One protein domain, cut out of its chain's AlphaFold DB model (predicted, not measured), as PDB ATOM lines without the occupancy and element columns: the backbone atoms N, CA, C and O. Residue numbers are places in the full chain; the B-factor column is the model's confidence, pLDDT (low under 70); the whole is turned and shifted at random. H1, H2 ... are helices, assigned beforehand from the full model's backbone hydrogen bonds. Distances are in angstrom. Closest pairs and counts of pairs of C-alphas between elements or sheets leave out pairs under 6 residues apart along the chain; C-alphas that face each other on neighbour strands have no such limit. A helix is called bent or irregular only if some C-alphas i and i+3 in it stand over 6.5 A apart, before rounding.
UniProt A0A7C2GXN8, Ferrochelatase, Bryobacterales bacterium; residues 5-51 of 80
ATOM      1  N   GLU A   5     128.393   4.761  91.791       96.12
ATOM      2  CA  GLU A   5     127.448   3.658  91.613       96.12
ATOM      3  C   GLU A   5     126.037   4.179  91.311       96.12
ATOM      4  O   GLU A   5     125.377   3.712  90.395       96.12
ATOM      5  N   VAL A   6     125.588   5.222  92.017       96.06
ATOM      6  CA  VAL A   6     124.249   5.797  91.811       96.06
ATOM      7  C   VAL A   6     124.140   6.456  90.439       96.06
ATOM      8  O   VAL A   6     123.155   6.254  89.733       96.06
ATOM      9  N   LEU A   7     125.139   7.260  90.074       96.56
ATOM     10  CA  LEU A   7     125.137   7.985  88.806       96.56
ATOM     11  C   LEU A   7     125.255   7.024  87.622       96.56
ATOM     12  O   LEU A   7     124.550   7.176  86.630       96.56
ATOM     13  N   TYR A   8     126.137   6.033  87.716       97.56
ATOM     14  CA  TYR A   8     126.353   5.098  86.624       97.56
ATOM     15  C   TYR A   8     125.152   4.160  86.450       97.56
ATOM     16  O   TYR A   8     124.574   4.109  85.364       97.56
ATOM     17  N   ASP A   9     124.703   3.503  87.519       97.62
ATOM     18  CA  ASP A   9     123.624   2.519  87.418       97.62
ATOM     19  C   ASP A   9     122.297   3.182  87.004       97.62
ATOM     20  O   ASP A   9     121.554   2.636  86.187       97.62
ATOM     21  N   LEU A  10     121.987   4.377  87.531       97.56
ATOM     22  CA  LEU A  10     120.699   5.041  87.282       97.56
ATOM     23  C   LEU A  10     120.734   6.031  86.116       97.56
ATOM     24  O   LEU A  10     119.895   5.941  85.220       97.56
ATOM     25  N   ASP A  11     121.666   6.987  86.128       96.75
ATOM     26  CA  ASP A  11     121.682   8.081  85.145       96.75
ATOM     27  C   ASP A  11     122.326   7.663  83.811       96.75
ATOM     28  O   ASP A  11     122.129   8.344  82.804       96.75
ATOM     29  N   TYR A  12     123.066   6.546  83.774       96.94
ATOM     30  CA  TYR A  12     123.648   6.016  82.541       96.94
ATOM     31  C   TYR A  12     123.009   4.696  82.098       96.94
ATOM     32  O   TYR A  12     122.396   4.655  81.030       96.94
ATOM     33  N   GLU A  13     123.125   3.619  82.879       98.31
ATOM     34  CA  GLU A  13     122.672   2.293  82.433       98.31
ATOM     35  C   GLU A  13     121.146   2.189  82.367       98.31
ATOM     36  O   GLU A  13     120.590   1.893  81.303       98.31
ATOM     37  N   ALA A  14     120.455   2.480  83.471       98.06
ATOM     38  CA  ALA A  14     118.999   2.393  83.522       98.06
ATOM     39  C   ALA A  14     118.323   3.425  82.607       98.06
ATOM     40  O   ALA A  14     117.388   3.068  81.889       98.06
ATOM     41  N   ALA A  15     118.824   4.665  82.565       98.06
ATOM     42  CA  ALA A  15     118.301   5.706  81.678       98.06
ATOM     43  C   ALA A  15     118.383   5.295  80.198       98.06
ATOM     44  O   ALA A  15     117.373   5.331  79.492       98.06
ATOM     45  N   ARG A  16     119.543   4.803  79.734       98.38
ATOM     46  CA  ARG A  16     119.684   4.303  78.354       98.38
ATOM     47  C   ARG A  16     118.772   3.119  78.067       98.38
ATOM     48  O   ARG A  16     118.277   2.985  76.949       98.38
ATOM     49  N   HIS A  17     118.569   2.236  79.038       98.50
ATOM     50  CA  HIS A  17     117.682   1.096  78.848       98.50
ATOM     51  C   HIS A  17     116.207   1.520  78.766       98.50
ATOM     52  O   HIS A  17     115.469   1.021  77.918       98.50
ATOM     53  N   ALA A  18     115.785   2.486  79.583       98.50
ATOM     54  CA  ALA A  18     114.446   3.065  79.519       98.50
ATOM     55  C   ALA A  18     114.185   3.741  78.161       98.50
ATOM     56  O   ALA A  18     113.140   3.502  77.555       98.50
ATOM     57  N   GLU A  19     115.164   4.485  77.631       98.06
ATOM     58  CA  GLU A  19     115.097   5.076  76.285       98.06
ATOM     59  C   GLU A  19     114.871   4.014  75.199       98.06
ATOM     60  O   GLU A  19     114.006   4.179  74.341       98.06
ATOM     61  N   GLN A  20     115.595   2.887  75.253       98.44
ATOM     62  CA  GLN A  20     115.430   1.781  74.294       98.44
ATOM     63  C   GLN A  20     114.019   1.182  74.308       98.44
ATOM     64  O   GLN A  20     113.550   0.677  73.287       98.44
ATOM     65  N   LEU A  21     113.350   1.231  75.459       98.50
ATOM     66  CA  LEU A  21     112.000   0.713  75.656       98.50
ATOM     67  C   LEU A  21     110.910   1.780  75.463       98.50
ATOM     68  O   LEU A  21     109.731   1.459  75.598       98.50
ATOM     69  N   ASN A  22     111.274   3.025  75.124       98.25
ATOM     70  CA  ASN A  22     110.380   4.190  75.099       98.25
ATOM     71  C   ASN A  22     109.629   4.400  76.428       98.25
ATOM     72  O   ASN A  22     108.447   4.751  76.439       98.25
ATOM     73  N   LEU A  23     110.310   4.163  77.550       98.50
ATOM     74  CA  LEU A  23     109.788   4.413  78.889       98.50
ATOM     75  C   LEU A  23     110.301   5.750  79.418       98.50
ATOM     76  O   LEU A  23     111.487   6.061  79.320       98.50
ATOM     77  N   GLU A  24     109.406   6.524  80.024       97.44
ATOM     78  CA  GLU A  24     109.776   7.749  80.723       97.44
ATOM     79  C   GLU A  24     110.338   7.403  82.110       97.44
ATOM     80  O   GLU A  24     109.698   6.705  82.900       97.44
ATOM     81  N   MET A  25     111.551   7.877  82.400       97.69
ATOM     82  CA  MET A  25     112.258   7.618  83.652       97.69
ATOM     83  C   MET A  25     112.579   8.931  84.366       97.69
ATOM     84  O   MET A  25     113.130   9.857  83.779       97.69
ATOM     85  N   PHE A  26     112.299   8.970  85.670       97.25
ATOM     86  CA  PHE A  26     112.681  10.068  86.554       97.25
ATOM     87  C   PHE A  26     113.488   9.542  87.733       97.25
ATOM     88  O   PHE A  26     113.090   8.577  88.388       97.25
ATOM     89  N   ARG A  27     114.593  10.219  88.049       96.19
ATOM     90  CA  ARG A  27     115.390   9.928  89.239       96.19
ATOM     91  C   ARG A  27     115.037  10.892  90.368       96.19
ATOM     92  O   ARG A  27     115.093  12.110  90.206       96.19
ATOM     93  N   ALA A  28     114.728  10.343  91.540       96.50
ATOM     94  CA  ALA A  28     114.666  11.134  92.762       96.50
ATOM     95  C   ALA A  28     116.083  11.540  93.205       96.50
ATOM     96  O   ALA A  28     117.005  10.723  93.200       96.50
ATOM     97  N   GLY A  29     116.257  12.796  93.621       95.31
ATOM     98  CA  GLY A  29     117.534  13.266  94.160       95.31
ATOM     99  C   GLY A  29     117.948  12.485  95.409       95.31
ATOM    100  O   GLY A  29     117.103  12.058  96.200       95.31
ATOM    101  N   THR A  30     119.255  12.302  95.611       96.25
ATOM    102  CA  THR A  30     119.733  11.641  96.830       96.25
ATOM    103  C   THR A  30     119.505  12.530  98.053       96.25
ATOM    104  O   THR A  30     119.472  13.755  97.956       96.25
ATOM    105  N   ALA A  31     119.377  11.924  99.238       96.00
ATOM    106  CA  ALA A  31     119.134  12.678 100.472       96.00
ATOM    107  C   ALA A  31     120.247  13.693 100.809       96.00
ATOM    108  O   ALA A  31     119.994  14.654 101.536       96.00
ATOM    109  N   GLY A  32     121.467  13.488 100.290       94.25
ATOM    110  CA  GLY A  32     122.625  14.348 100.540       94.25
ATOM    111  C   GLY A  32     122.780  14.706 102.021       94.25
ATOM    112  O   GLY A  32     122.706  13.846 102.895       94.25
ATOM    113  N   THR A  33     122.946  15.998 102.300       96.38
ATOM    114  CA  THR A  33     123.006  16.564 103.657       96.38
ATOM    115  C   THR A  33     121.695  17.244 104.058       96.38
ATOM    116  O   THR A  33     121.697  18.250 104.769       96.38
ATOM    117  N   HIS A  34     120.554  16.750 103.570       97.50
ATOM    118  CA  HIS A  34     119.267  17.381 103.835       97.50
ATOM    119  C   HIS A  34     118.968  17.410 105.353       97.50
ATOM    120  O   HIS A  34     119.018  16.360 106.002       97.50
ATOM    121  N   PRO A  35     118.577  18.559 105.947       97.81
ATOM    122  CA  PRO A  35     118.449  18.690 107.404       97.81
ATOM    123  C   PRO A  35     117.491  17.687 108.056       97.81
ATOM    124  O   PRO A  35     117.715  17.253 109.181       97.81
ATOM    125  N   ARG A  36     116.418  17.296 107.354       97.88
ATOM    126  CA  ARG A  36     115.489  16.256 107.839       97.88
ATOM    127  C   ARG A  36     116.136  14.871 107.915       97.88
ATOM    128  O   ARG A  36     115.847  14.143 108.852       97.88
ATOM    129  N   PHE A  37     116.995  14.527 106.956       97.44
ATOM    130  CA  PHE A  37     117.686  13.238 106.938       97.44
ATOM    131  C   PHE A  37     118.708  13.156 108.076       97.44
ATOM    132  O   PHE A  37     118.762  12.161 108.788       97.44
ATOM    133  N   ILE A  38     119.438  14.249 108.319       98.00
ATOM    134  CA  ILE A  38     120.361  14.357 109.456       98.00
ATOM    135  C   ILE A  38     119.610  14.220 110.788       98.00
ATOM    136  O   ILE A  38     120.025  13.432 111.632       98.00
ATOM    137  N   ARG A  39     118.494  14.943 110.971       98.38
ATOM    138  CA  ARG A  39     117.677  14.845 112.194       98.38
ATOM    139  C   ARG A  39     117.188  13.423 112.455       98.38
ATOM    140  O   ARG A  39     117.351  12.941 113.564       98.38
ATOM    141  N   MET A  40     116.694  12.744 111.424       97.56
ATOM    142  CA  MET A  40     116.268  11.346 111.527       97.56
ATOM    143  C   MET A  40     117.411  10.428 112.000       97.56
ATOM    144  O   MET A  40     117.197   9.568 112.844       97.56
ATOM    145  N   ILE A  41     118.639  10.611 111.499       96.94
ATOM    146  CA  ILE A  41     119.794   9.824 111.971       96.94
ATOM    147  C   ILE A  41     120.073  10.095 113.455       96.94
ATOM    148  O   ILE A  41     120.327   9.155 114.203       96.94
ATOM    149  N   VAL A  42     120.021  11.360 113.887       97.06
ATOM    150  CA  VAL A  42     120.196  11.721 115.304       97.06
ATOM    151  C   VAL A  42     119.132  11.043 116.165       97.06
ATOM    152  O   VAL A  42     119.478  10.421 117.165       97.06
ATOM    153  N   GLU A  43     117.868  11.087 115.746       96.00
ATOM    154  CA  GLU A  43     116.752  10.438 116.445       96.00
ATOM    155  C   GLU A  43     116.993   8.928 116.614       96.00
ATOM    156  O   GLU A  43     116.886   8.427 117.732       96.00
ATOM    157  N   LEU A  44     117.440   8.222 115.566       93.94
ATOM    158  CA  LEU A  44     117.788   6.793 115.637       93.94
ATOM    159  C   LEU A  44     118.934   6.498 116.620       93.94
ATOM    160  O   LEU A  44     118.912   5.493 117.334       93.94
ATOM    161  N   VAL A  45     119.955   7.361 116.666       91.25
ATOM    162  CA  VAL A  45     121.063   7.220 117.625       91.25
ATOM    163  C   VAL A  45     120.556   7.410 119.050       91.25
ATOM    164  O   VAL A  45     120.894   6.629 119.936       91.25
ATOM    165  N   GLU A  46     119.725   8.419 119.289       93.00
ATOM    166  CA  GLU A  46     119.158   8.646 120.612       93.00
ATOM    167  C   GLU A  46     118.212   7.521 121.051       93.00
ATOM    168  O   GLU A  46     118.229   7.128 122.217       93.00
ATOM    169  N   GLU A  47     117.401   6.981 120.137       89.19
ATOM    170  CA  GLU A  47     116.568   5.800 120.383       89.19
ATOM    171  C   GLU A  47     117.422   4.617 120.830       89.19
ATOM    172  O   GLU A  47     117.127   4.002 121.854       89.19
ATOM    173  N   ARG A  48     118.541   4.361 120.140       84.44
ATOM    174  CA  ARG A  48     119.483   3.305 120.524       84.44
ATOM    175  C   ARG A  48     120.089   3.520 121.908       84.44
ATOM    176  O   ARG A  48     120.298   2.555 122.636       84.44
ATOM    177  N   LEU A  49     120.418   4.759 122.261       85.38
ATOM    178  CA  LEU A  49     120.991   5.073 123.571       85.38
ATOM    179  C   LEU A  49     119.968   4.919 124.703       85.38
ATOM    180  O   LEU A  49     120.356   4.633 125.836       85.38
ATOM    181  N   ARG A  50     118.677   5.110 124.409       84.44
ATOM    182  CA  ARG A  50     117.584   4.953 125.377       84.44
ATOM    183  C   ARG A  50     117.119   3.504 125.529       84.44
ATOM    184  O   ARG A  50     116.690   3.144 126.622       84.44
ATOM    185  N   ASP A  51     117.197   2.696 124.473       69.06
ATOM    186  CA  ASP A  51     116.617   1.352 124.437       69.06
ATOM    187  C   ASP A  51     117.679   0.247 124.269       69.06
ATOM    188  O   ASP A  51     118.260   0.048 123.199       69.06
TER     189      ASP A  51
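What this domain is: This is residues 5 to 51 of the 80 residues of the protein "Ferrochelatase" of Bryobacterales bacterium (UniProt A0A7C2GXN8). Two separate helices, H1 and H2, of 16 residues each, make the two ends of a stretched-out shape, with no shared core. After H1 the link folds back beside it and then leads away to H2, which sticks out as a free arm and makes much of the length. The printed part has 47 residues, with named helices H1 and H2 in that order and no named strand, class all helix. It is extended, with a radius of gyration of the C-alphas of 17.1 A and spans of 51 by 18 by 16 A.

How they stand to each other: H1, residues 5 to 20, and H2, residues 35 to 50, are apart, with no C-alpha of the one within 8 A of the other. Residues 31 to 51, of which 35 to 50 belong to H2, stand free. In H2 every O i to N i+4 pair is within hydrogen-bond range; in H1, 9 of 12 are.

Where its parts are: H1 begins at C-alpha 5 (127.448, 3.658, 91.613) and measures 21.2 A from first to last C-alpha. It is neither bent nor irregular, but only just: C-alphas 11 and 14 are 6.5 A apart. H2 measures 22.6 A and ends at C-alpha 50 (117.584, 4.953, 125.377).

The domain as a whole: The C-alphas farthest apart, of Gln 20 and Arg 50, are 51.2 A apart. The link of 14 residues is long. The printed part has no cut; its mean pLDDT is 95.4, and residue 51 is under 70.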